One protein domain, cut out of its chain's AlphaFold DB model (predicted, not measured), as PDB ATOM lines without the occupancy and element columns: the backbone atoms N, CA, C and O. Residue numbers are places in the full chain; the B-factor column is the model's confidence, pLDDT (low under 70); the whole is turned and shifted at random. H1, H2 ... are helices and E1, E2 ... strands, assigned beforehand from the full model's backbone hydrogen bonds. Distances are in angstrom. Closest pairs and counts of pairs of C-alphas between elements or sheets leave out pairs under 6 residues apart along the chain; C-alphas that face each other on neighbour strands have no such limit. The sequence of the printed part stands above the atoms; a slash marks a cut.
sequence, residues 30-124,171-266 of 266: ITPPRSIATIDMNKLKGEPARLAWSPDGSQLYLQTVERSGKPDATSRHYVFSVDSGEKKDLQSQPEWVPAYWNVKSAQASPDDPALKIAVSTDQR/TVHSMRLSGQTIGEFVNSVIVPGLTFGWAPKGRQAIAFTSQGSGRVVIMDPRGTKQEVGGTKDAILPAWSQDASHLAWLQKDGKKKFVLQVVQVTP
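AT A GLANCE: This is residues 30 to 124 and 171 to 266 of the 266 residues of an uncharacterized protein of Acidobacteria bacterium RIFCSPLOWO2_12_FULL_66_21 (UniProt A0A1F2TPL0). Three four-stranded sheets stand one behind another, spread somewhat like a fan: E1 E15 E14 E13 lies between E2 E3 E4 E5 and E9 E10 E11 E12, and the edge strands E2, E13 and E9 follow each other along one side. A fourth sheet, E6 E7 E8, lies beyond the third, meeting it through E8, while helix H2 reaches from E2 to E9. The printed part has 191 residues with 15 named strands and two named helices, in the chain order E1 H1 E2 E3 E4 E5 H2 E6 E7 E8 E9 E10 E11 E12 E13 E14 E15. The sheets, ordered as just named, are antiparallel, and the class is mostly strand. The whole is compact, with a radius of gyration of the C-alphas of 15.9 A, and rounded, spanning 41 by 40 by 31 A.

HOW THE PARTS SIT: Begin with the strongly twisted sheet of E1, residues 34 to 40, E15, 256 to 265, E14, 245 to 251, and E13, 234 to 239. Look within hydrogen-bond range for N 36 and O 259, 2.8 A, then N 248 and O 260, 3.0 A, then N 238 and O 247, 2.8 A. Face to face with it is the strongly twisted sheet of E2, residues 47 to 53, E3, 59 to 66, E4, 74 to 81, and E5, 87 to 90, 9.5 A centre to centre where they face each other, with planes 13 degrees apart. There find N 52 and O 61, 3.0 A, N 62 and O 78, 2.9 A, and N 79 and O 88, 2.9 A. The closest C-alphas of E2 and E13 are Leu 51 and Leu 236, 5.9 A. Also face to face with the first sheet is that of E9, residues 196 to 198, E10, 206 to 209, E11, 216 to 219, and E12, 225 to 227, 8.9 A centre to centre, with planes 41 degrees apart; the three sheets form a stack of sheets, face to face in turn. Here look for N 197 and O 207, 2.8 A, N 208 and O 217, 2.9 A, and N 218 and O 226, 2.9 A. The closest C-alphas of E9 and E13 are Gly 197 and Ala 238, 5.8 A. E2 E3 E4 E5, E9 E10 E11 E12 and E13 E14 E15 are meanders, each strand the antiparallel neighbour of the one before. The strongly twisted sheet of E6, residues 118 to 124, E7, 171 to 177, and E8, 180 to 186, shows N 120 and O 174, 2.9 A, and N 175 and O 183, 2.8 A. The closest C-alphas of E8 and E10 are Ile 182 and Phe 208, 6.2 A. H2, residues 96 to 104, is on the E2 sheet at a height of 6.7 A, only just over E2 with 3 of its C-alphas, and runs across the strands, at 87 degrees to E2 on the local plane. It only grazes the E13 and E9 sheets. H1, residues 41 to 44, only grazes the E2 sheet. In H2, 4 of 5 O i to N i+4 pairs are within hydrogen-bond range; H1 is too short for one.

IN THESE COORDINATES: Find C-alpha 34 at (-61.775, 32.885, -4.050), where E1 begins its 17.8 A. E15, the longest strand by residues, runs 29.3 A to C-alpha 265 at (-50.735, 30.705, -14.469). E4 covers 23.7 A, E3 23.1 A, E7 20.0 A and E14 19.5 A. H2 covers 12.4 A from C-alpha 96 at (-49.679, 12.832, 2.585).

THE WHOLE: The C-alphas farthest apart are those of Ser 84 and Gln 123, 46.5 A. Residues 125 to 170 are not printed, and C-alphas 124 and 171 are 6.4 A apart across this cut. Of the links printed whole, H2 to E6 is long, residues 105 to 117. Mean pLDDT of the printed part is 96.1, and no printed residue is under 70.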
ATOM      1  N   ILE A  30     -52.556  35.994 -11.994       98.56
ATOM      2  CA  ILE A  30     -53.085  35.562 -10.698       98.56
ATOM      3  C   ILE A  30     -54.545  35.992 -10.632       98.56
ATOM      4  O   ILE A  30     -54.851  37.182 -10.749       98.56
ATOM      5  N   THR A  31     -55.454  35.034 -10.465       98.62
ATOM      6  CA  THR A  31     -56.888  35.340 -10.374       98.62
ATOM      7  C   THR A  31     -57.210  36.093  -9.080       98.62
ATOM      8  O   THR A  31     -56.460  36.000  -8.104       98.62
ATOM      9  N   PRO A  32     -58.354  36.796  -9.006       98.38
ATOM     10  CA  PRO A  32     -58.857  37.294  -7.732       98.38
ATOM     11  C   PRO A  32     -58.995  36.164  -6.691       98.38
ATOM     12  O   PRO A  32     -59.349  35.040  -7.068       98.38
ATOM     13  N   PRO A  33     -58.744  36.435  -5.394       98.50
ATOM     14  CA  PRO A  33     -58.934  35.449  -4.333       98.50
ATOM     15  C   PRO A  33     -60.370  34.922  -4.265       98.50
ATOM     16  O   PRO A  33     -61.327  35.695  -4.163       98.50
ATOM     17  N   ARG A  34     -60.514  33.594  -4.281       98.38
ATOM     18  CA  ARG A  34     -61.775  32.885  -4.050       98.38
ATOM     19  C   ARG A  34     -61.817  32.374  -2.613       98.38
ATOM     20  O   ARG A  34     -60.952  31.605  -2.193       98.38
ATOM     21  N   SER A  35     -62.868  32.752  -1.886       98.44
ATOM     22  CA  SER A  35     -63.117  32.254  -0.530       98.44
ATOM     23  C   SER A  35     -63.668  30.832  -0.597       98.44
ATOM     24  O   SER A  35     -64.720  30.614  -1.190       98.44
ATOM     25  N   ILE A  36     -62.969  29.884   0.020       98.25
ATOM     26  CA  ILE A  36     -63.375  28.475   0.092       98.25
ATOM     27  C   ILE A  36     -64.238  28.233   1.327       98.25
ATOM     28  O   ILE A  36     -65.305  27.640   1.237       98.25
ATOM     29  N   ALA A  37     -63.795  28.706   2.492       98.38
ATOM     30  CA  ALA A  37     -64.509  28.499   3.747       98.38
ATOM     31  C   ALA A  37     -64.208  29.602   4.763       98.38
ATOM     32  O   ALA A  37     -63.087  30.108   4.836       98.38
ATOM     33  N   THR A  38     -65.191  29.912   5.608       98.25
ATOM     34  CA  THR A  38     -64.996  30.747   6.801       98.25
ATOM     35  C   THR A  38     -64.783  29.856   8.018       98.25
ATOM     36  O   THR A  38     -65.603  28.998   8.342       98.25
ATOM     37  N   ILE A  39     -63.681  30.083   8.722       98.12
ATOM     38  CA  ILE A  39     -63.222  29.289   9.854       98.12
ATOM     39  C   ILE A  39     -63.399  30.101  11.136       98.12
ATOM     40  O   ILE A  39     -62.709  31.096  11.362       98.12
ATOM     41  N   ASP A  40     -64.308  29.651  11.999       97.56
ATOM     42  CA  ASP A  40     -64.522  30.220  13.331       97.56
ATOM     43  C   ASP A  40     -63.737  29.428  14.384       97.56
ATOM     44  O   ASP A  40     -64.032  28.268  14.688       97.56
ATOM     45  N   MET A  41     -62.733  30.068  14.973       96.12
ATOM     46  CA  MET A  41     -61.844  29.444  15.952       96.12
ATOM     47  C   MET A  41     -62.491  29.236  17.315       96.12
ATOM     48  O   MET A  41     -61.985  28.431  18.095       96.12
ATOM     49  N   ASN A  42     -63.641  29.859  17.584       94.81
ATOM     50  CA  ASN A  42     -64.443  29.495  18.752       94.81
ATOM     51  C   ASN A  42     -65.040  28.087  18.603       94.81
ATOM     52  O   ASN A  42     -65.280  27.416  19.604       94.81
ATOM     53  N   LYS A  43     -65.242  27.623  17.360       95.50
ATOM     54  CA  LYS A  43     -65.780  26.291  17.059       95.50
ATOM     55  C   LYS A  43     -64.682  25.238  16.898       95.50
ATOM     56  O   LYS A  43     -64.838  24.129  17.392       95.50
ATOM     57  N   LEU A  44     -63.582  25.573  16.221       92.31
ATOM     58  CA  LEU A  44     -62.516  24.604  15.919       92.31
ATOM     59  C   LEU A  44     -61.489  24.432  17.057       92.31
ATOM     60  O   LEU A  44     -60.830  23.403  17.095       92.31
ATOM     61  N   LYS A  45     -61.402  25.369  18.015       90.88
ATOM     62  CA  LYS A  45     -60.400  25.413  19.103       90.88
ATOM     63  C   LYS A  45     -58.935  25.433  18.617       90.88
ATOM     64  O   LYS A  45     -58.565  24.889  17.579       90.88
ATOM     65  N   GLY A  46     -58.080  26.076  19.410       93.81
ATOM     66  CA  GLY A  46     -56.653  26.219  19.114       93.81
ATOM     67  C   GLY A  46     -56.330  27.293  18.074       93.81
ATOM     68  O   GLY A  46     -57.163  28.138  17.735       93.81
ATOM     69  N   GLU A  47     -55.086  27.273  17.604       94.50
ATOM     70  CA  GLU A  47     -54.552  28.198  16.601       94.50
ATOM     71  C   GLU A  47     -54.183  27.443  15.319       94.50
ATOM     72  O   GLU A  47     -53.674  26.320  15.415       94.50
ATOM     73  N   PRO A  48     -54.406  28.021  14.121       96.69
ATOM     74  CA  PRO A  48     -53.939  27.426  12.876       96.69
ATOM     75  C   PRO A  48     -52.426  27.220  12.898       96.69
ATOM     76  O   PRO A  48     -51.666  28.159  13.128       96.69
ATOM     77  N   ALA A  49     -51.992  25.991  12.632       96.38
ATOM     78  CA  ALA A  49     -50.580  25.624  12.672       96.38
ATOM     79  C   ALA A  49     -50.074  25.085  11.334       96.38
ATOM     80  O   ALA A  49     -48.911  25.289  10.995       96.38
ATOM     81  N   ARG A  50     -50.928  24.389  10.569       97.69
ATOM     82  CA  ARG A  50     -50.546  23.802   9.280       97.69
ATOM     83  C   ARG A  50     -51.670  23.904   8.258       97.69
ATOM     84  O   ARG A  50     -52.796  23.551   8.569       97.69
ATOM     85  N   LEU A  51     -51.332  24.322   7.041       98.62
ATOM     86  CA  LEU A  51     -52.146  24.233   5.830       98.62
ATOM     87  C   LEU A  51     -51.388  23.434   4.759       98.62
ATOM     88  O   LEU A  51     -50.198  23.706   4.539       98.62
ATOM     89  N   ALA A  52     -52.054  22.471   4.122       98.69
ATOM     90  CA  ALA A  52     -51.469  21.623   3.084       98.69
ATOM     91  C   ALA A  52     -52.487  21.219   2.011       98.69
ATOM     92  O   ALA A  52     -53.658  21.022   2.325       98.69
ATOM     93  N   TRP A  53     -52.032  21.058   0.770       98.75
ATOM     94  CA  TRP A  53     -52.854  20.546  -0.324       98.75
ATOM     95  C   TRP A  53     -52.770  19.031  -0.414       98.75
ATOM     96  O   TRP A  53     -51.681  18.454  -0.351       98.75
ATOM     97  N   SER A  54     -53.927  18.411  -0.611       98.56
ATOM     98  CA  SER A  54     -54.017  17.017  -1.041       98.56
ATOM     99  C   SER A  54     -53.291  16.799  -2.378       98.56
ATOM    100  O   SER A  54     -53.143  17.746  -3.159       98.56
ATOM    101  N   PRO A  55     -52.818  15.572  -2.666       97.81
ATOM    102  CA  PRO A  55     -52.054  15.293  -3.881       97.81
ATOM    103  C   PRO A  55     -52.787  15.603  -5.192       97.81
ATOM    104  O   PRO A  55     -52.148  15.992  -6.163       97.81
ATOM    105  N   ASP A  56     -54.108  15.441  -5.209       97.31
ATOM    106  CA  ASP A  56     -54.984  15.700  -6.356       97.31
ATOM    107  C   ASP A  56     -55.469  17.159  -6.430       97.31
ATOM    108  O   ASP A  56     -56.160  17.534  -7.372       97.31
ATOM    109  N   GLY A  57     -55.130  17.985  -5.436       97.69
ATOM    110  CA  GLY A  57     -55.566  19.374  -5.353       97.69
ATOM    111  C   GLY A  57     -57.048  19.561  -5.011       97.69
ATOM    112  O   GLY A  57     -57.513  20.696  -5.010       97.69
ATOM    113  N   SER A  58     -57.805  18.505  -4.693       98.44
ATOM    114  CA  SER A  58     -59.255  18.621  -4.444       98.44
ATOM    115  C   SER A  58     -59.590  19.070  -3.016       98.44
ATOM    116  O   SER A  58     -60.686  19.561  -2.733       98.44
ATOM    117  N   GLN A  59     -58.638  18.913  -2.093       98.62
ATOM    118  CA  GLN A  59     -58.798  19.189  -0.667       98.62
ATOM    119  C   GLN A  59     -57.644  20.002  -0.075       98.62
ATOM    120  O   GLN A  59     -56.472  19.820  -0.428       98.62
ATOM    121  N   LEU A  60     -57.979  20.812   0.928       98.75
ATOM    122  CA  LEU A  60     -57.051  21.540   1.788       98.75
ATOM    123  C   LEU A  60     -57.122  21.004   3.218       98.75
ATOM    124  O   LEU A  60     -58.153  21.098   3.881       98.75
ATOM    125  N   TYR A  61     -56.012  20.468   3.715       98.75
ATOM    126  CA  TYR A  61     -55.855  20.074   5.112       98.75
ATOM    127  C   TYR A  61     -55.513  21.282   5.980       98.75
ATOM    128  O   TYR A  61     -54.584  22.027   5.658       98.75
ATOM    129  N   LEU A  62     -56.187  21.403   7.122       98.69
ATOM    130  CA  LEU A  62     -55.892  22.363   8.179       98.69
ATOM    131  C   LEU A  62     -55.643  21.631   9.503       98.69
ATOM    132  O   LEU A  62     -56.467  20.838   9.955       98.69
ATOM    133  N   GLN A  63     -54.536  21.967  10.164       98.06
ATOM    134  CA  GLN A  63     -54.280  21.606  11.555       98.06
ATOM    135  C   GLN A  63     -54.471  22.814  12.458       98.06
ATOM    136  O   GLN A  63     -53.887  23.873  12.193       98.06
ATOM    137  N   THR A  64     -55.184  22.626  13.564       97.44
ATOM    138  CA  THR A  64     -55.136  23.555  14.698       97.44
ATOM    139  C   THR A  64     -54.435  22.910  15.885       97.44
ATOM    140  O   THR A  64     -54.432  21.685  16.028       97.44
ATOM    141  N   VAL A  65     -53.790  23.729  16.713       95.31
ATOM    142  CA  VAL A  65     -53.064  23.274  17.905       95.31
ATOM    143  C   VAL A  65     -53.517  24.082  19.114       95.31
ATOM    144  O   VAL A  65     -53.513  25.315  19.095       95.31
ATOM    145  N   GLU A  66     -53.914  23.390  20.178       93.19
ATOM    146  CA  GLU A  66     -54.247  23.987  21.469       93.19
ATOM    147  C   GLU A  66     -52.978  24.064  22.326       93.19
ATOM    148  O   GLU A  66     -52.534  23.072  22.906       93.19
ATOM    149  N   ARG A  67     -52.372  25.254  22.412       84.56
ATOM    150  CA  ARG A  67     -51.248  25.500  23.324       84.56
ATOM    151  C   ARG A  67     -51.786  25.615  24.747       84.56
ATOM    152  O   ARG A  67     -52.225  26.679  25.167       84.56
ATOM    153  N   SER A  68     -51.777  24.509  25.479       75.69
ATOM    154  CA  SER A  68     -52.305  24.428  26.848       75.69
ATOM    155  C   SER A  68     -51.243  24.671  27.931       75.69
ATOM    156  O   SER A  68     -51.502  24.426  29.105       75.69
ATOM    157  N   GLY A  69     -50.030  25.098  27.553       75.38
ATOM    158  CA  GLY A  69     -48.869  25.173  28.454       75.38
ATOM    159  C   GLY A  69     -48.344  23.804  28.908       75.38
ATOM    160  O   GLY A  69     -47.311  23.733  29.564       75.38
ATOM    161  N   LYS A  70     -49.032  22.716  28.545       78.69
ATOM    162  CA  LYS A  70     -48.604  21.334  28.755       78.69
ATOM    163  C   LYS A  70     -47.729  20.874  27.583       78.69
ATOM    164  O   LYS A  70     -47.906  21.385  26.474       78.69
ATOM    165  N   PRO A  71     -46.823  19.906  27.806       73.62
ATOM    166  CA  PRO A  71     -46.004  19.331  26.737       73.62
ATOM    167  C   PRO A  71     -46.856  18.710  25.618       73.62
ATOM    168  O   PRO A  71     -46.493  18.801  24.448       73.62
ATOM    169  N   ASP A  72     -48.035  18.184  25.959       79.38
ATOM    170  CA  ASP A  72     -48.949  17.560  25.005       79.38
ATOM    171  C   ASP A  72     -49.960  18.581  24.474       79.38
ATOM    172  O   ASP A  72     -51.076  18.739  24.982       79.38
ATOM    173  N   ALA A  73     -49.553  19.323  23.449       84.38
ATOM    174  CA  ALA A  73     -50.463  20.207  22.737       84.38
ATOM    175  C   ALA A  73     -51.449  19.377  21.895       84.38
ATOM    176  O   ALA A  73     -51.060  18.695  20.944       84.38
ATOM    177  N   THR A  74     -52.742  19.458  22.217       93.75
ATOM    178  CA  THR A  74     -53.788  18.767  21.455       93.75
ATOM    179  C   THR A  74     -53.850  19.331  20.041       93.75
ATOM    180  O   THR A  74     -54.099  20.523  19.846       93.75
ATOM    181  N   SER A  75     -53.638  18.467  19.049       95.81
ATOM    182  CA  SER A  75     -53.820  18.799  17.638       95.81
ATOM    183  C   SER A  75     -55.194  18.351  17.153       95.81
ATOM    184  O   SER A  75     -55.676  17.288  17.539       95.81
ATOM    185  N   ARG A  76     -55.816  19.154  16.290       97.38
ATOM    186  CA  ARG A  76     -57.061  18.807  15.597       97.38
ATOM    187  C   ARG A  76     -56.857  18.890  14.096       97.38
ATOM    188  O   ARG A  76     -56.090  19.725  13.614       97.38
ATOM    189  N   HIS A  77     -57.547  18.014  13.378       98.06
ATOM    190  CA  HIS A  77     -57.316  17.766  11.965       98.06
ATOM    191  C   HIS A  77     -58.606  17.974  11.179       98.06
ATOM    192  O   HIS A  77     -59.654  17.426  11.524       98.06
ATOM    193  N   TYR A  78     -58.510  18.758  10.112       98.44
ATOM    194  CA  TYR A  78     -59.629  19.116   9.254       98.44
ATOM    195  C   TYR A  78     -59.210  18.999   7.796       98.44
ATOM    196  O   TYR A  78     -58.057  19.279   7.463       98.44
ATOM    197  N   VAL A  79     -60.148  18.648   6.925       98.56
ATOM    198  CA  VAL A  79     -60.008  18.832   5.477       98.56
ATOM    199  C   VAL A  79     -61.184  19.635   4.948       98.56
ATOM    200  O   VAL A  79     -62.308  19.493   5.427       98.56
ATOM    201  N   PHE A  80     -60.900  20.494   3.981       98.62
ATOM    202  CA  PHE A  80     -61.871  21.324   3.289       98.62
ATOM    203  C   PHE A  80     -61.877  20.940   1.818       98.62
ATOM    204  O   PHE A  80     -60.811  20.905   1.201       98.62
ATOM    205  N   SER A  81     -63.053  20.676   1.258       98.50
ATOM    206  CA  SER A  81     -63.218  20.575  -0.193       98.50
ATOM    207  C   SER A  81     -62.923  21.931  -0.833       98.50
ATOM    208  O   SER A  81     -63.449  22.954  -0.391       98.50
ATOM    209  N   VAL A  82     -62.086  21.948  -1.867       98.06
ATOM    210  CA  VAL A  82     -61.724  23.177  -2.589       98.06
ATOM    211  C   VAL A  82     -62.890  23.681  -3.441       98.06
ATOM    212  O   VAL A  82     -63.007  24.884  -3.664       98.06
ATOM    213  N   ASP A  83     -63.786  22.797  -3.876       97.38
ATOM    214  CA  ASP A  83     -64.919  23.175  -4.724       97.38
ATOM    215  C   ASP A  83     -66.136  23.617  -3.917       97.38
ATOM    216  O   ASP A  83     -66.742  24.641  -4.230       97.38
ATOM    217  N   SER A  84     -66.487  22.864  -2.870       97.62
ATOM    218  CA  SER A  84     -67.696  23.123  -2.075       97.62
ATOM    219  C   SER A  84     -67.440  23.906  -0.790       97.62
ATOM    220  O   SER A  84     -68.388  24.390  -0.176       97.62
ATOM    221  N   GLY A  85     -66.187  23.996  -0.333       97.69
ATOM    222  CA  GLY A  85     -65.861  24.556   0.979       97.69
ATOM    223  C   GLY A  85     -66.257  23.673   2.162       97.69
ATOM    224  O   GLY A  85     -66.079  24.070   3.317       97.69
ATOM    225  N   GLU A  86     -66.801  22.479   1.905       98.25
ATOM    226  CA  GLU A  86     -67.275  21.570   2.944       98.25
ATOM    227  C   GLU A  86     -66.126  21.132   3.855       98.25
ATOM    228  O   GLU A  86     -65.087  20.664   3.389       98.25
ATOM    229  N   LYS A  87     -66.337  21.269   5.167       98.00
ATOM    230  CA  LYS A  87     -65.390  20.867   6.207       98.00
ATOM    231  C   LYS A  87     -65.696  19.457   6.692       98.00
ATOM    232  O   LYS A  87     -66.794  19.201   7.185       98.00
ATOM    233  N   LYS A  88     -64.672  18.608   6.722       98.38
ATOM    234  CA  LYS A  88     -64.696  17.302   7.383       98.38
ATOM    235  C   LYS A  88     -63.670  17.243   8.510       98.38
ATOM    236  O   LYS A  88     -62.515  17.632   8.338       98.38
ATOM    237  N   ASP A  89     -64.104  16.719   9.650       98.12
ATOM    238  CA  ASP A  89     -63.248  16.478  10.811       98.12
ATOM    239  C   ASP A  89     -62.550  15.127  10.663       98.12
ATOM    240  O   ASP A  89     -63.165  14.133  10.262       98.12
ATOM    241  N   LEU A  90     -61.261  15.087  10.987       98.06
ATOM    242  CA  LEU A  90     -60.446  13.881  10.927       98.06
ATOM    243  C   LEU A  90     -59.963  13.494  12.324       98.06
ATOM    244  O   LEU A  90     -59.631  14.347  13.145       98.06
ATOM    245  N   GLN A  91     -59.889  12.186  12.572       97.19
ATOM    246  CA  GLN A  91     -59.351  11.643  13.824       97.19
ATOM    247  C   GLN A  91     -57.819  11.709  13.871       97.19
ATOM    248  O   GLN A  91     -57.234  11.769  14.947       97.19
ATOM    249  N   SER A  92     -57.167  11.722  12.708       97.50
ATOM    250  CA  SER A  92     -55.715  11.762  12.574       97.50
ATOM    251  C   SER A  92     -55.287  12.591  11.363       97.50
ATOM    252  O   SER A  92     -56.082  12.914  10.476       97.50
ATOM    253  N   GLN A  93     -54.007  12.954  11.340       98.19
ATOM    254  CA  GLN A  93     -53.373  13.584  10.191       98.19
ATOM    255  C   GLN A  93     -53.360  12.625   8.981       98.19
ATOM    256  O   GLN A  93     -52.924  11.483   9.135       98.19
ATOM    257  N   PRO A  94     -53.772  13.072   7.778       98.44
ATOM    258  CA  PRO A  94     -53.612  12.288   6.554       98.44
ATOM    259  C   PRO A  94     -52.143  11.982   6.230       98.44
ATOM    260  O   PRO A  94     -51.272  12.835   6.412       98.44
ATOM    261  N   GLU A  95     -51.881  10.807   5.656       98.19
ATOM    262  CA  GLU A  95     -50.523  10.303   5.375       98.19
ATOM    263  C   GLU A  95     -49.701  11.181   4.417       98.19
ATOM    264  O   GLU A  95     -48.475  11.204   4.487       98.19
ATOM    265  N   TRP A  96     -50.354  11.947   3.541       97.94
ATOM    266  CA  TRP A  96     -49.679  12.832   2.585       97.94
ATOM    267  C   TRP A  96     -49.185  14.148   3.210       97.94
ATOM    268  O   TRP A  96     -48.322  14.823   2.643       97.94
ATOM    269  N   VAL A  97     -49.706  14.531   4.380       98.31
ATOM    270  CA  VAL A  97     -49.397  15.823   5.011       98.31
ATOM    271  C   VAL A  97     -47.928  15.931   5.440       98.31
ATOM    272  O   VAL A  97     -47.335  16.972   5.152       98.31
ATOM    273  N   PRO A  98     -47.301  14.925   6.090       98.00
ATOM    274  CA  PRO A  98     -45.876  14.979   6.422       98.00
ATOM    275  C   PRO A  98     -44.977  15.218   5.204       98.00
ATOM    276  O   PRO A  98     -44.129  16.107   5.239       98.00
ATOM    277  N   ALA A  99     -45.196  14.483   4.108       97.19
ATOM    278  CA  ALA A  99     -44.402  14.624   2.886       97.19
ATOM    279  C   ALA A  99     -44.541  16.026   2.276       97.19
ATOM    280  O   ALA A  99     -43.541  16.663   1.942       97.19
ATOM    281  N   TYR A 100     -45.772  16.541   2.208       98.00
ATOM    282  CA  TYR A 100     -46.037  17.906   1.761       98.00
ATOM    283  C   TYR A 100     -45.309  18.943   2.634       98.00
ATOM    284  O   TYR A 100     -44.665  19.862   2.125       98.00
ATOM    285  N   TRP A 101     -45.385  18.793   3.960       97.38
ATOM    286  CA  TRP A 101     -44.776  19.740   4.896       97.38
ATOM    287  C   TRP A 101     -43.257  19.729   4.856       97.38
ATOM    288  O   TRP A 101     -42.658  20.800   4.911       97.38
ATOM    289  N   ASN A 102     -42.640  18.560   4.676       97.19
ATOM    290  CA  ASN A 102     -41.192  18.454   4.527       97.19
ATOM    291  C   ASN A 102     -40.666  19.334   3.387       97.19
ATOM    292  O   ASN A 102     -39.627  19.960   3.553       97.19
ATOM    293  N   VAL A 103     -41.399  19.431   2.271       96.94
ATOM    294  CA  VAL A 103     -41.052  20.330   1.158       96.94
ATOM    295  C   VAL A 103     -41.414  21.774   1.492       96.94
ATOM    296  O   VAL A 103     -40.554  22.653   1.450       96.94
ATOM    297  N   LYS A 104     -42.673  22.028   1.870       97.12
ATOM    298  CA  LYS A 104     -43.193  23.384   2.098       97.12
ATOM    299  C   LYS A 104     -42.343  24.172   3.094       97.12
ATOM    300  O   LYS A 104     -42.057  25.343   2.849       97.12
ATOM    301  N   SER A 105     -41.997  23.561   4.228       97.31
ATOM    302  CA  SER A 105     -41.312  24.232   5.337       97.31
ATOM    303  C   SER A 105     -39.801  24.009   5.359       97.31
ATOM    304  O   SER A 105     -39.162  24.366   6.350       97.31
ATOM    305  N   ALA A 106     -39.225  23.405   4.315       97.81
ATOM    306  CA  ALA A 106     -37.783  23.219   4.220       97.81
ATOM    307  C   ALA A 106     -37.042  24.562   4.312       97.81
ATOM    308  O   ALA A 106     -37.510  25.593   3.830       97.81
ATOM    309  N   GLN A 107     -35.843  24.557   4.897       97.81
ATOM    310  CA  GLN A 107     -34.986  25.746   4.896       97.81
ATOM    311  C   GLN A 107     -34.426  26.051   3.496       97.81
ATOM    312  O   GLN A 107     -34.160  27.208   3.180       97.81
ATOM    313  N   ALA A 108     -34.231  25.021   2.674       98.12
ATOM    314  CA  ALA A 108     -33.707  25.126   1.318       98.12
ATOM    315  C   ALA A 108     -34.801  24.849   0.286       98.12
ATOM    316  O   ALA A 108     -35.742  24.105   0.571       98.12
ATOM    317  N   SER A 109     -34.643  25.411  -0.910       97.56
ATOM    318  CA  SER A 109     -35.501  25.094  -2.050       97.56
ATOM    319  C   SER A 109     -35.425  23.602  -2.406       97.56
ATOM    320  O   SER A 109     -34.335  23.024  -2.374       97.56
ATOM    321  N   PRO A 110     -36.545  22.964  -2.803       97.00
ATOM    322  CA  PRO A 110     -36.528  21.594  -3.319       97.00
ATOM    323  C   PRO A 110     -35.785  21.450  -4.661       97.00
ATOM    324  O   PRO A 110     -35.457  20.329  -5.055       97.00
ATOM    325  N   ASP A 111     -35.535  22.563  -5.357       96.62
ATOM    326  CA  ASP A 111     -34.847  22.605  -6.653       96.62
ATOM    327  C   ASP A 111     -33.355  22.910  -6.542       96.62
ATOM    328  O   ASP A 111     -32.567  22.452  -7.366       96.62
ATOM    329  N   ASP A 112     -32.972  23.687  -5.531       96.25
ATOM    330  CA  ASP A 112     -31.602  24.148  -5.342       96.25
ATOM    331  C   ASP A 112     -31.262  24.191  -3.844       96.25
ATOM    332  O   ASP A 112     -31.663  25.123  -3.139       96.25
ATOM    333  N   PRO A 113     -30.489  23.214  -3.336       95.38
ATOM    334  CA  PRO A 113     -30.049  23.200  -1.949       95.38
ATOM    335  C   PRO A 113     -29.186  24.403  -1.546       95.38
ATOM    336  O   PRO A 113     -29.049  24.641  -0.346       95.38
ATOM    337  N   ALA A 114     -28.583  25.138  -2.489       96.56
ATOM    338  CA  ALA A 114     -27.830  26.361  -2.204       96.56
ATOM    339  C   ALA A 114     -28.754  27.570  -1.979       96.56
ATOM    340  O   ALA A 114     -28.408  28.476  -1.215       96.56
ATOM    341  N   LEU A 115     -29.955  27.557  -2.566       96.94
ATOM    342  CA  LEU A 115     -30.991  28.556  -2.329       96.94
ATOM    343  C   LEU A 115     -31.648  28.315  -0.960       96.94
ATOM    344  O   LEU A 115     -32.683  27.653  -0.836       96.94
ATOM    345  N   LYS A 116     -31.014  28.846   0.089       97.75
ATOM    346  CA  LYS A 116     -31.426  28.684   1.490       97.75
ATOM    347  C   LYS A 116     -31.997  29.961   2.080       97.75
ATOM    348  O   LYS A 116     -31.508  31.063   1.834       97.75
ATOM    349  N   ILE A 117     -32.970  29.783   2.963       98.00
ATOM    350  CA  ILE A 117     -33.440  30.830   3.860       98.00
ATOM    351  C   ILE A 117     -32.384  31.030   4.953       98.00
ATOM    352  O   ILE A 117     -32.162  30.162   5.806       98.00
ATOM    353  N   ALA A 118     -31.736  32.189   4.921       97.75
ATOM    354  CA  ALA A 118     -30.848  32.655   5.970       97.75
ATOM    355  C   ALA A 118     -31.670  33.094   7.185       97.75
ATOM    356  O   ALA A 118     -32.641  33.839   7.048       97.75
ATOM    357  N   VAL A 119     -31.272  32.642   8.370       97.06
ATOM    358  CA  VAL A 119     -31.905  32.997   9.642       97.06
ATOM    359  C   VAL A 119     -30.907  33.792  10.473       97.06
ATOM    360  O   VAL A 119     -29.780  33.340  10.668       97.06
ATOM    361  N   SER A 120     -31.317  34.956  10.968       97.19
ATOM    362  CA  SER A 120     -30.534  35.772  11.902       97.19
ATOM    363  C   SER A 120     -31.351  36.109  13.144       97.19
ATOM    364  O   SER A 120     -32.582  36.061  13.126       97.19
ATOM    365  N   THR A 121     -30.657  36.421  14.237       97.25
ATOM    366  CA  THR A 121     -31.257  36.874  15.496       97.25
ATOM    367  C   THR A 121     -30.505  38.104  15.965       97.25
ATOM    368  O   THR A 121     -29.307  38.016  16.217       97.25
ATOM    369  N   ASP A 122     -31.217  39.215  16.110       96.25
ATOM    370  CA  ASP A 122     -30.660  40.497  16.531       96.25
ATOM    371  C   ASP A 122     -31.434  41.023  17.748       96.25
ATOM    372  O   ASP A 122     -32.642  40.812  17.864       96.25
ATOM    373  N   GLN A 123     -30.772  41.749  18.649       94.88
ATOM    374  CA  GLN A 123     -31.457  42.530  19.684       94.88
ATOM    375  C   GLN A 123     -31.637  43.967  19.193       94.88
ATOM    376  O   GLN A 123     -30.675  44.609  18.771       94.88
ATOM    377  N   ARG A 124     -32.870  44.479  19.230       91.75
ATOM    378  CA  ARG A 124     -33.199  45.855  18.830       91.75
ATOM    379  C   ARG A 124     -33.796  46.613  20.007       91.75
ATOM    380  O   ARG A 124     -34.579  46.065  20.774       91.75
ATOM    381  N   THR A 171     -36.002  40.968  21.043       95.00
ATOM    382  CA  THR A 171     -35.271  40.003  20.216       95.00
ATOM    383  C   THR A 171     -36.009  39.854  18.896       95.00
ATOM    384  O   THR A 171     -37.206  39.570  18.884       95.00
ATOM    385  N   VAL A 172     -35.312  40.061  17.786       95.19
ATOM    386  CA  VAL A 172     -35.870  39.981  16.440       95.19
ATOM    387  C   VAL A 172     -35.203  38.841  15.696       95.19
ATOM    388  O   VAL A 172     -34.002  38.873  15.440       95.19
ATOM    389  N   HIS A 173     -35.993  37.844  15.316       95.94
ATOM    390  CA  HIS A 173     -35.553  36.797  14.410       95.94
ATOM    391  C   HIS A 173     -35.968  37.165  12.988       95.94
ATOM    392  O   HIS A 173     -37.154  37.370  12.718       95.94
ATOM    393  N   SER A 174     -35.013  37.242  12.070       95.38
ATOM    394  CA  SER A 174     -35.271  37.566  10.666       95.38
ATOM    395  C   SER A 174     -34.981  36.365   9.777       95.38
ATOM    396  O   SER A 174     -34.001  35.647   9.963       95.38
ATOM    397  N   MET A 175     -35.828  36.181   8.772       96.88
ATOM    398  CA  MET A 175     -35.627  35.234   7.688       96.88
ATOM    399  C   MET A 175     -35.395  35.987   6.389       96.88
ATOM    400  O   MET A 175     -36.212  36.829   6.002       96.88
ATOM    401  N   ARG A 176     -34.308  35.658   5.695       96.94
ATOM    402  CA  ARG A 176     -33.939  36.276   4.425       96.94
ATOM    403  C   ARG A 176     -33.710  35.234   3.343       96.94
ATOM    404  O   ARG A 176     -33.107  34.199   3.598       96.94
ATOM    405  N   LEU A 177     -34.142  35.536   2.129       97.12
ATOM    406  CA  LEU A 177     -33.851  34.751   0.934       97.12
ATOM    407  C   LEU A 177     -33.367  35.702  -0.156       97.12
ATOM    408  O   LEU A 177     -34.000  36.729  -0.392       97.12
ATOM    409  N   SER A 178     -32.218  35.408  -0.766       95.94
ATOM    410  CA  SER A 178     -31.589  36.288  -1.768       95.94
ATOM    411  C   SER A 178     -31.455  37.747  -1.286       95.94
ATOM    412  O   SER A 178     -31.746  38.695  -2.009       95.94
ATOM    413  N   GLY A 179     -31.089  37.936  -0.010       95.38
ATOM    414  CA  GLY A 179     -30.963  39.253   0.636       95.38
ATOM    415  C   GLY A 179     -32.286  39.937   1.015       95.38
ATOM    416  O   GLY A 179     -32.267  40.950   1.708       95.38
ATOM    417  N   GLN A 180     -33.433  39.380   0.625       95.44
ATOM    418  CA  GLN A 180     -34.761  39.937   0.880       95.44
ATOM    419  C   GLN A 180     -35.368  39.350   2.154       95.44
ATOM    420  O   GLN A 180     -35.381  38.134   2.323       95.44
ATOM    421  N   THR A 181     -35.921  40.187   3.035       94.25
ATOM    422  CA  THR A 181     -36.666  39.711   4.212       94.25
ATOM    423  C   THR A 181     -37.982  39.063   3.782       94.25
ATOM    424  O   THR A 181     -38.816  39.710   3.150       94.25
ATOM    425  N   ILE A 182     -38.169  37.797   4.156       95.38
ATOM    426  CA  ILE A 182     -39.387  37.006   3.896       95.38
ATOM    427  C   ILE A 182     -40.140  36.634   5.185       95.38
ATOM    428  O   ILE A 182     -41.202  36.020   5.144       95.38
ATOM    429  N   GLY A 183     -39.589  36.995   6.347       93.75
ATOM    430  CA  GLY A 183     -40.217  36.812   7.651       93.75
ATOM    431  C   GLY A 183     -39.457  37.565   8.738       93.75
ATOM    432  O   GLY A 183     -38.231  37.652   8.693       93.75
ATOM    433  N   GLU A 184     -40.180  38.113   9.708       93.25
ATOM    434  CA  GLU A 184     -39.612  38.738  10.901       93.25
ATOM    435  C   GLU A 184     -40.490  38.372  12.103       93.25
ATOM    436  O   GLU A 184     -41.717  38.391  12.009       93.25
ATOM    437  N   PHE A 185     -39.865  37.996  13.215       93.00
ATOM    438  CA  PHE A 185     -40.540  37.572  14.437       93.00
ATOM    439  C   PHE A 185     -39.953  38.346  15.612       93.00
ATOM    440  O   PHE A 185     -38.777  38.196  15.939       93.00
ATOM    441  N   VAL A 186     -40.776  39.183  16.241       92.44
ATOM    442  CA  VAL A 186     -40.385  39.994  17.399       92.44
ATOM    443  C   VAL A 186     -40.810  39.269  18.668       92.44
ATOM    444  O   VAL A 186     -41.992  38.976  18.844       92.44
ATOM    445  N   ASN A 187     -39.846  38.964  19.540       93.00
ATOM    446  CA  ASN A 187     -40.032  38.218  20.790       93.00
ATOM    447  C   ASN A 187     -40.800  36.898  20.599       93.00
ATOM    448  O   ASN A 187     -41.575  36.479  21.456       93.00
ATOM    449  N   SER A 188     -40.614  36.257  19.445       90.25
ATOM    450  CA  SER A 188     -41.306  35.028  19.073       90.25
ATOM    451  C   SER A 188     -40.386  34.139  18.254       90.25
ATOM    452  O   SER A 188     -39.555  34.626  17.494       90.25
ATOM    453  N   VAL A 189     -40.550  32.829  18.391       90.31
ATOM    454  CA  VAL A 189     -39.760  31.851  17.644       90.31
ATOM    455  C   VAL A 189     -40.183  31.808  16.176       90.31
ATOM    456  O   VAL A 189     -41.362  31.957  15.843       90.31
ATOM    457  N   ILE A 190     -39.220  31.537  15.295       90.38
ATOM    458  CA  ILE A 190     -39.517  31.212  13.900       90.38
ATOM    459  C   ILE A 190     -40.270  29.882  13.869       90.38
ATOM    460  O   ILE A 190     -39.794  28.873  14.386       90.38
ATOM    461  N   VAL A 191     -41.431  29.879  13.218       90.38
ATOM    462  CA  VAL A 191     -42.196  28.662  12.935       90.38
ATOM    463  C   VAL A 191     -42.122  28.395  11.428       90.38
ATOM    464  O   VAL A 191     -42.783  29.095  10.655       90.38
ATOM    465  N   PRO A 192     -41.314  27.416  10.980       89.62
ATOM    466  CA  PRO A 192     -41.209  27.074   9.566       89.62
ATOM    467  C   PRO A 192     -42.574  26.767   8.944       89.62
ATOM    468  O   PRO A 192     -43.423  26.129   9.563       89.62
ATOM    469  N   GLY A 193     -42.795  27.240   7.717       89.19
ATOM    470  CA  GLY A 193     -44.042  27.038   6.975       89.19
ATOM    471  C   GLY A 193     -45.251  27.868   7.443       89.19
ATOM    472  O   GLY A 193     -46.321  27.764   6.835       89.19
ATOM    473  N   LEU A 194     -45.106  28.689   8.497       91.94
ATOM    474  CA  LEU A 194     -46.150  29.613   8.960       91.94
ATOM    475  C   LEU A 194     -46.246  30.856   8.073       91.94
ATOM    476  O   LEU A 194     -47.338  31.250   7.674       91.94
ATOM    477  N   THR A 195     -45.106  31.474   7.774       94.44
ATOM    478  CA  THR A 195     -45.033  32.721   6.996       94.44
ATOM    479  C   THR A 195     -44.605  32.498   5.556       94.44
ATOM    480  O   THR A 195     -44.601  33.449   4.790       94.44
ATOM    481  N   PHE A 196     -44.241  31.272   5.177       97.81
ATOM    482  CA  PHE A 196     -43.795  30.944   3.829       97.81
ATOM    483  C   PHE A 196     -44.153  29.512   3.429       97.81
ATOM    484  O   PHE A 196     -44.540  28.697   4.265       97.81
ATOM    485  N   GLY A 197     -43.993  29.207   2.149       98.06
ATOM    486  CA  GLY A 197     -44.033  27.862   1.606       98.06
ATOM    487  C   GLY A 197     -43.321  27.799   0.260       98.06
ATOM    488  O   GLY A 197     -43.604  28.613  -0.624       98.06
ATOM    489  N   TRP A 198     -42.409  26.840   0.104       98.44
ATOM    490  CA  TRP A 198     -41.823  26.530  -1.201       98.44
ATOM    491  C   TRP A 198     -42.886  26.002  -2.163       98.44
ATOM    492  O   TRP A 198     -43.775  25.245  -1.761       98.44
ATOM    493  N   ALA A 199     -42.781  26.398  -3.427       98.00
ATOM    494  CA  ALA A 199     -43.493  25.737  -4.505       98.00
ATOM    495  C   ALA A 199     -42.946  24.305  -4.700       98.00
ATOM    496  O   ALA A 199     -41.804  24.022  -4.323       98.00
ATOM    497  N   PRO A 200     -43.745  23.394  -5.281       97.12
ATOM    498  CA  PRO A 200     -43.295  22.071  -5.690       97.12
ATOM    499  C   PRO A 200     -42.035  22.099  -6.559       97.12
ATOM    500  O   PRO A 200     -41.738  23.080  -7.247       97.12
ATOM    501  N   LYS A 201     -41.314  20.975  -6.557       96.44
ATOM    502  CA  LYS A 201     -40.098  20.789  -7.352       96.44
ATOM    503  C   LYS A 201     -40.358  21.072  -8.841       96.44
ATOM    504  O   LYS A 201     -41.325  20.581  -9.419       96.44
ATOM    505  N   GLY A 202     -39.460  21.832  -9.450       96.00
ATOM    506  CA  GLY A 202     -39.446  22.291 -10.835       96.00
ATOM    507  C   GLY A 202     -39.992  23.708 -11.005       96.00
ATOM    508  O   GLY A 202     -39.751  24.336 -12.033       96.00
ATOM    509  N   ARG A 203     -40.686  24.259 -10.002       96.75
ATOM    510  CA  ARG A 203     -41.339  25.576 -10.104       96.75
ATOM    511  C   ARG A 203     -40.467  26.727  -9.647       96.75
ATOM    512  O   ARG A 203     -40.755  27.853 -10.048       96.75
ATOM    513  N   GLN A 204     -39.422  26.459  -8.860       96.56
ATOM    514  CA  GLN A 204     -38.450  27.454  -8.403       96.56
ATOM    515  C   GLN A 204     -39.118  28.740  -7.893       96.56
ATOM    516  O   GLN A 204     -38.860  29.829  -8.392       96.56
ATOM    517  N   ALA A 205     -40.013  28.627  -6.915       98.12
ATOM    518  CA  ALA A 205     -40.668  29.787  -6.322       98.12
ATOM    519  C   ALA A 205     -40.927  29.573  -4.831       98.12
ATOM    520  O   ALA A 205     -41.021  28.443  -4.346       98.12
ATOM    521  N   ILE A 206     -41.082  30.674  -4.107       98.50
ATOM    522  CA  ILE A 206     -41.554  30.696  -2.725       98.50
ATOM    523  C   ILE A 206     -42.750  31.639  -2.633       98.50
ATOM    524  O   ILE A 206     -42.748  32.711  -3.234       98.50
ATOM    525  N   ALA A 207     -43.769  31.250  -1.874       98.56
ATOM    526  CA  ALA A 207     -44.812  32.171  -1.438       98.56
ATOM    527  C   ALA A 207     -44.564  32.532   0.025       98.56
ATOM    528  O   ALA A 207     -44.265  31.646   0.824       98.56
ATOM    529  N   PHE A 208     -44.692  33.802   0.394       98.31
ATOM    530  CA  PHE A 208     -44.558  34.247   1.778       98.31
ATOM    531  C   PHE A 208     -45.507  35.395   2.104       98.31
ATOM    532  O   PHE A 208     -46.002  36.084   1.214       98.31
ATOM    533  N   THR A 209     -45.768  35.601   3.390       97.31
ATOM    534  CA  THR A 209     -46.512  36.759   3.878       97.31
ATOM    535  C   THR A 209     -45.539  37.894   4.178       97.31
ATOM    536  O   THR A 209     -44.671  37.764   5.045       97.31
ATOM    537  N   SER A 210     -45.707  39.030   3.504       95.50
ATOM    538  CA  SER A 210     -44.958  40.250   3.790       95.50
ATOM    539  C   SER A 210     -45.289  40.790   5.184       95.50
ATOM    540  O   SER A 210     -46.455  40.917   5.567       95.50
ATOM    541  N   GLN A 211     -44.250  41.111   5.953       88.94
ATOM    542  CA  GLN A 211     -44.387  41.674   7.293       88.94
ATOM    543  C   GLN A 211     -44.981  43.087   7.234       88.94
ATOM    544  O   GLN A 211     -44.729  43.850   6.304       88.94
ATOM    545  N   GLY A 212     -45.798  43.435   8.226       88.06
ATOM    546  CA  GLY A 212     -46.493  44.724   8.301       88.06
ATOM    547  C   GLY A 212     -47.759  44.799   7.445       88.06
ATOM    548  O   GLY A 212     -48.812  45.141   7.971       88.06
ATOM    549  N   SER A 213     -47.695  44.446   6.156       93.25
ATOM    550  CA  SER A 213     -48.877  44.488   5.275       93.25
ATOM    551  C   SER A 213     -49.733  43.220   5.332       93.25
ATOM    552  O   SER A 213     -50.916  43.252   4.987       93.25
ATOM    553  N   GLY A 214     -49.142  42.087   5.723       95.50
ATOM    554  CA  GLY A 214     -49.820  40.794   5.730       95.50
ATOM    555  C   GLY A 214     -50.205  40.299   4.330       95.50
ATOM    556  O   GLY A 214     -51.071  39.434   4.212       95.50
ATOM    557  N   ARG A 215     -49.619  40.860   3.264       98.00
ATOM    558  CA  ARG A 215     -49.896  40.465   1.874       98.00
ATOM    559  C   ARG A 215     -49.156  39.191   1.499       98.00
ATOM    560  O   ARG A 215     -48.024  38.995   1.934       98.00
ATOM    561  N   VAL A 216     -49.759  38.364   0.651       98.56
ATOM    562  CA  VAL A 216     -49.073  37.202   0.069       98.56
ATOM    563  C   VAL A 216     -48.238  37.662  -1.123       98.56
ATOM    564  O   VAL A 216     -48.733  38.359  -2.007       98.56
ATOM    565  N   VAL A 217     -46.972  37.261  -1.143       98.62
ATOM    566  CA  VAL A 217     -45.991  37.588  -2.179       98.62
ATOM    567  C   VAL A 217     -45.399  36.296  -2.722       98.62
ATOM    568  O   VAL A 217     -45.021  35.417  -1.950       98.62
ATOM    569  N   ILE A 218     -45.299  36.193  -4.044       98.69
ATOM    570  CA  ILE A 218     -44.575  35.131  -4.745       98.69
ATOM    571  C   ILE A 218     -43.212  35.690  -5.152       98.69
ATOM    572  O   ILE A 218     -43.136  36.813  -5.652       98.69
ATOM    573  N   MET A 219     -42.141  34.931  -4.930       98.62
ATOM    574  CA  MET A 219     -40.778  35.333  -5.275       98.62
ATOM    575  C   MET A 219     -40.005  34.197  -5.948       98.62
ATOM    576  O   MET A 219     -40.111  33.043  -5.529       98.62
ATOM    577  N   ASP A 220     -39.232  34.533  -6.979       97.94
ATOM    578  CA  ASP A 220     -38.308  33.610  -7.653       97.94
ATOM    579  C   ASP A 220     -36.908  33.612  -6.982       97.94
ATOM    580  O   ASP A 220     -36.641  34.418  -6.084       97.94
ATOM    581  N   PRO A 221     -35.961  32.747  -7.402       96.62
ATOM    582  CA  PRO A 221     -34.607  32.712  -6.845       96.62
ATOM    583  C   PRO A 221     -33.809  34.001  -7.071       96.62
ATOM    584  O   PRO A 221     -32.894  34.305  -6.302       96.62
ATOM    585  N   ARG A 222     -34.156  34.767  -8.113       96.94
ATOM    586  CA  ARG A 222     -33.509  36.035  -8.482       96.94
ATOM    587  C   ARG A 222     -34.002  37.203  -7.623       96.94
ATOM    588  O   ARG A 222     -33.440  38.291  -7.705       96.94
ATOM    589  N   GLY A 223     -35.016  36.980  -6.786       97.12
ATOM    590  CA  GLY A 223     -35.620  38.002  -5.940       97.12
ATOM    591  C   GLY A 223     -36.698  38.824  -6.647       97.12
ATOM    592  O   GLY A 223     -37.162  39.809  -6.069       97.12
ATOM    593  N   THR A 224     -37.118  38.443  -7.859       98.12
ATOM    594  CA  THR A 224     -38.276  39.048  -8.530       98.12
ATOM    595  C   THR A 224     -39.516  38.730  -7.713       98.12
ATOM    596  O   THR A 224     -39.752  37.566  -7.389       98.12
ATOM    597  N   LYS A 225     -40.309  39.747  -7.369       98.12
ATOM    598  CA  LYS A 225     -41.509  39.603  -6.536       98.12
ATOM    599  C   LYS A 225     -42.765  39.936  -7.320       98.12
ATOM    600  O   LYS A 225     -42.766  40.850  -8.142       98.12
ATOM    601  N   GLN A 226     -43.848  39.249  -6.986       98.50
ATOM    602  CA  GLN A 226     -45.190  39.568  -7.444       98.50
ATOM    603  C   GLN A 226     -46.175  39.406  -6.285       98.50
ATOM    604  O   GLN A 226     -46.248  38.345  -5.665       98.50
ATOM    605  N   GLU A 227     -46.912  40.468  -5.963       98.38
ATOM    606  CA  GLU A 227     -47.927  40.421  -4.910       98.38
ATOM    607  C   GLU A 227     -49.224  39.781  -5.417       98.38
ATOM    608  O   GLU A 227     -49.654  40.013  -6.550       98.38
ATOM    609  N   VAL A 228     -49.881  39.007  -4.554       98.50
ATOM    610  CA  VAL A 228     -51.237  38.503  -4.788       98.50
ATOM    611  C   VAL A 228     -52.228  39.592  -4.374       98.50
ATOM    612  O   VAL A 228     -52.309  39.971  -3.199       98.50
ATOM    613  N   GLY A 229     -52.990  40.106  -5.341       97.75
ATOM    614  CA  GLY A 229     -53.985  41.156  -5.111       97.75
ATOM    615  C   GLY A 229     -55.058  40.758  -4.087       97.75
ATOM    616  O   GLY A 229     -55.403  39.590  -3.944       97.75
ATOM    617  N   GLY A 230     -55.594  41.739  -3.352       96.12
ATOM    618  CA  GLY A 230     -56.691  41.522  -2.392       96.12
ATOM    619  C   GLY A 230     -56.302  40.830  -1.077       96.12
ATOM    620  O   GLY A 230     -57.172  40.576  -0.245       96.12
ATOM    621  N   THR A 231     -55.015  40.553  -0.860       97.88
ATOM    622  CA  THR A 231     -54.522  39.904   0.363       97.88
ATOM    623  C   THR A 231     -54.250  40.898   1.488       97.88
ATOM    624  O   THR A 231     -53.820  42.027   1.241       97.88
ATOM    625  N   LYS A 232     -54.502  40.477   2.729       96.94
ATOM    626  CA  LYS A 232     -54.125  41.171   3.973       96.94
ATOM    627  C   LYS A 232     -54.103  40.170   5.122       96.94
ATOM    628  O   LYS A 232     -54.833  39.185   5.063       96.94
ATOM    629  N   ASP A 233     -53.309  40.428   6.158       96.62
ATOM    630  CA  ASP A 233     -53.220  39.585   7.365       96.62
ATOM    631  C   ASP A 233     -53.193  38.066   7.070       96.62
ATOM    632  O   ASP A 233     -53.841  37.261   7.750       96.62
ATOM    633  N   ALA A 234     -52.498  37.681   5.996       97.62
ATOM    634  CA  ALA A 234     -52.458  36.318   5.498       97.62
ATOM    635  C   ALA A 234     -51.430  35.478   6.260       97.62
ATOM    636  O   ALA A 234     -50.345  35.944   6.600       97.62
ATOM    637  N   ILE A 235     -51.727  34.205   6.479       97.25
ATOM    638  CA  ILE A 235     -50.807  33.232   7.069       97.25
ATOM    639  C   ILE A 235     -50.898  31.901   6.325       97.25
ATOM    640  O   ILE A 235     -51.876  31.616   5.630       97.25
ATOM    641  N   LEU A 236     -49.894  31.052   6.534       97.88
ATOM    642  CA  LEU A 236     -49.828  29.683   6.029       97.88
ATOM    643  C   LEU A 236     -49.981  29.568   4.499       97.88
ATOM    644  O   LEU A 236     -50.740  28.701   4.061       97.88
ATOM    645  N   PRO A 237     -49.256  30.351   3.673       98.44
ATOM    646  CA  PRO A 237     -49.312  30.173   2.222       98.44
ATOM    647  C   PRO A 237     -48.960  28.722   1.843       98.44
ATOM    648  O   PRO A 237     -48.093  28.095   2.459       98.44
ATOM    649  N   ALA A 238     -49.680  28.142   0.888       98.69
ATOM    650  CA  ALA A 238     -49.604  26.725   0.543       98.69
ATOM    651  C   ALA A 238     -49.867  26.521  -0.954       98.69
ATOM    652  O   ALA A 238     -50.933  26.888  -1.441       98.69
ATOM    653  N   TRP A 239     -48.919  25.921  -1.669       98.69
ATOM    654  CA  TRP A 239     -49.026  25.623  -3.097       98.69
ATOM    655  C   TRP A 239     -49.699  24.275  -3.348       98.69
ATOM    656  O   TRP A 239     -49.413  23.313  -2.638       98.69
ATOM    657  N   SER A 240     -50.536  24.174  -4.379       98.50
ATOM    658  CA  SER A 240     -50.928  22.867  -4.920       98.50
ATOM    659  C   SER A 240     -49.708  22.136  -5.500       98.50
ATOM    660  O   SER A 240     -48.695  22.763  -5.811       98.50
ATOM    661  N   GLN A 241     -49.783  20.809  -5.659       97.06
ATOM    662  CA  GLN A 241     -48.657  19.978  -6.135       97.06
ATOM    663  C   GLN A 241     -48.192  20.296  -7.566       97.06
ATOM    664  O   GLN A 241     -47.045  20.046  -7.935       97.06
ATOM    665  N   ASP A 242     -49.077  20.860  -8.377       96.50
ATOM    666  CA  ASP A 242     -48.796  21.325  -9.734       96.50
ATOM    667  C   ASP A 242     -48.428  22.821  -9.788       96.50
ATOM    668  O   ASP A 242     -48.144  23.343 -10.867       96.50
ATOM    669  N   ALA A 243     -48.438  23.507  -8.639       97.69
ATOM    670  CA  ALA A 243     -48.290  24.952  -8.473       97.69
ATOM    671  C   ALA A 243     -49.258  25.815  -9.299       97.69
ATOM    672  O   ALA A 243     -48.984  26.994  -9.523       97.69
ATOM    673  N   SER A 244     -50.385  25.250  -9.741       98.00
ATOM    674  CA  SER A 244     -51.436  26.011 -10.425       98.00
ATOM    675  C   SER A 244     -52.341  26.767  -9.452       98.00
ATOM    676  O   SER A 244     -53.082  27.651  -9.873       98.00
ATOM    677  N   HIS A 245     -52.274  26.457  -8.154       98.62
ATOM    678  CA  HIS A 245     -53.045  27.116  -7.111       98.62
ATOM    679  C   HIS A 245     -52.183  27.492  -5.907       98.62
ATOM    680  O   HIS A 245     -51.248  26.785  -5.520       98.62
ATOM    681  N   LEU A 246     -52.558  28.599  -5.269       98.75
ATOM    682  CA  LEU A 246     -51.982  29.061  -4.012       98.75
ATOM    683  C   LEU A 246     -53.111  29.333  -3.016       98.75
ATOM    684  O   LEU A 246     -54.021  30.111  -3.296       98.75
ATOM    685  N   ALA A 247     -53.042  28.692  -1.851       98.81
ATOM    686  CA  ALA A 247     -53.977  28.862  -0.745       98.81
ATOM    687  C   ALA A 247     -53.328  29.586   0.435       98.81
ATOM    688  O   ALA A 247     -52.117  29.489   0.637       98.81
ATOM    689  N   TRP A 248     -54.130  30.266   1.249       98.81
ATOM    690  CA  TRP A 248     -53.709  30.835   2.533       98.81
ATOM    691  C   TRP A 248     -54.905  31.001   3.473       98.81
ATOM    692  O   TRP A 248     -56.064  30.947   3.055       98.81
ATOM    693  N   LEU A 249     -54.629  31.237   4.755       98.62
ATOM    694  CA  LEU A 249     -55.636  31.735   5.689       98.62
ATOM    695  C   LEU A 249     -55.518  33.248   5.796       98.62
ATOM    696  O   LEU A 249     -54.460  33.763   6.137       98.62
ATOM    697  N   GLN A 250     -56.610  33.958   5.551       98.44
ATOM    698  CA  GLN A 250     -56.705  35.397   5.748       98.44
ATOM    699  C   GLN A 250     -57.448  35.683   7.044       98.44
ATOM    700  O   GLN A 250     -58.559  35.190   7.240       98.44
ATOM    701  N   LYS A 251     -56.860  36.473   7.939       97.62
ATOM    702  CA  LYS A 251     -57.545  36.871   9.168       97.62
ATOM    703  C   LYS A 251     -58.718  37.803   8.845       97.62
ATOM    704  O   LYS A 251     -58.565  38.782   8.122       97.62
ATOM    705  N   ASP A 252     -59.877  37.511   9.424       97.31
ATOM    706  CA  ASP A 252     -61.113  38.294   9.278       97.31
ATOM    707  C   ASP A 252     -61.715  38.596  10.660       97.31
ATOM    708  O   ASP A 252     -62.857  38.284  10.992       97.31
ATOM    709  N   GLY A 253     -60.863  39.123  11.542       95.38
ATOM    710  CA  GLY A 253     -61.170  39.389  12.946       95.38
ATOM    711  C   GLY A 253     -60.333  38.555  13.919       95.38
ATOM    712  O   GLY A 253     -59.422  37.820  13.550       95.38
ATOM    713  N   LYS A 254     -60.606  38.684  15.222       93.88
ATOM    714  CA  LYS A 254     -59.746  38.103  16.275       93.88
ATOM    715  C   LYS A 254     -59.701  36.569  16.261       93.88
ATOM    716  O   LYS A 254     -58.667  35.990  16.582       93.88
ATOM    717  N   LYS A 255     -60.825  35.924  15.941       95.88
ATOM    718  CA  LYS A 255     -61.020  34.462  16.000       95.88
ATOM    719  C   LYS A 255     -61.661  33.908  14.725       95.88
ATOM    720  O   LYS A 255     -62.244  32.831  14.755       95.88
ATOM    721  N   LYS A 256     -61.572  34.645  13.621       97.81
ATOM    722  CA  LYS A 256     -62.138  34.256  12.333       97.81
ATOM    723  C   LYS A 256     -61.066  34.329  11.261       97.81
ATOM    724  O   LYS A 256     -60.296  35.288  11.219       97.81
ATOM    725  N   PHE A 257     -61.036  33.309  10.421       98.44
ATOM    726  CA  PHE A 257     -60.195  33.250   9.237       98.44
ATOM    727  C   PHE A 257     -61.056  32.914   8.028       98.44
ATOM    728  O   PHE A 257     -62.074  32.239   8.160       98.44
ATOM    729  N   VAL A 258     -60.616  33.333   6.853       98.56
ATOM    730  CA  VAL A 258     -61.160  32.873   5.581       98.56
ATOM    731  C   VAL A 258     -60.069  32.088   4.872       98.56
ATOM    732  O   VAL A 258     -58.959  32.589   4.692       98.56
ATOM    733  N   LEU A 259     -60.373  30.848   4.502       98.75
ATOM    734  CA  LEU A 259     -59.518  30.042   3.642       98.75
ATOM    735  C   LEU A 259     -59.684  30.544   2.210       98.75
ATOM    736  O   LEU A 259     -60.776  30.458   1.651       98.75
ATOM    737  N   GLN A 260     -58.618  31.101   1.651       98.75
ATOM    738  CA  GLN A 260     -58.593  31.703   0.321       98.75
ATOM    739  C   GLN A 260     -57.761  30.849  -0.629       98.75
ATOM    740  O   GLN A 260     -56.796  30.213  -0.199       98.75
ATOM    741  N   VAL A 261     -58.116  30.878  -1.912       98.75
ATOM    742  CA  VAL A 261     -57.374  30.241  -3.006       98.75
ATOM    743  C   VAL A 261     -57.319  31.183  -4.207       98.75
ATOM    744  O   VAL A 261     -58.309  31.839  -4.529       98.75
ATOM    745  N   VAL A 262     -56.186  31.212  -4.902       98.75
ATOM    746  CA  VAL A 262     -56.053  31.784  -6.253       98.75
ATOM    747  C   VAL A 262     -55.530  30.738  -7.212       98.75
ATOM    748  O   VAL A 262     -54.814  29.822  -6.799       98.75
ATOM    749  N   GLN A 263     -55.851  30.917  -8.486       98.62
ATOM    750  CA  GLN A 263     -55.167  30.244  -9.574       98.62
ATOM    751  C   GLN A 263     -53.953  31.080  -9.999       98.62
ATOM    752  O   GLN A 263     -54.013  32.314 -10.038       98.62
ATOM    753  N   VAL A 264     -52.855  30.395 -10.298       98.31
ATOM    754  CA  VAL A 264     -51.581  30.955 -10.747       98.31
ATOM    755  C   VAL A 264     -51.245  30.329 -12.093       98.31
ATOM    756  O   VAL A 264     -51.074  29.113 -12.192       98.31
ATOM    757  N   THR A 265     -51.138  31.153 -13.131       96.94
ATOM    758  CA  THR A 265     -50.735  30.705 -14.469       96.94
ATOM    759  C   THR A 265     -49.505  31.479 -14.959       96.94
ATOM    760  O   THR A 265     -49.398  32.673 -14.660       96.94
ATOM    761  N   PRO A 266     -48.567  30.818 -15.669       93.50
ATOM    762  CA  PRO A 266     -47.420  31.468 -16.310       93.50
ATOM    763  C   PRO A 266     -47.791  32.564 -17.309       93.50
ATOM    764  O   PRO A 266     -48.915  32.508 -17.860       93.50
TER     765      PRO A 266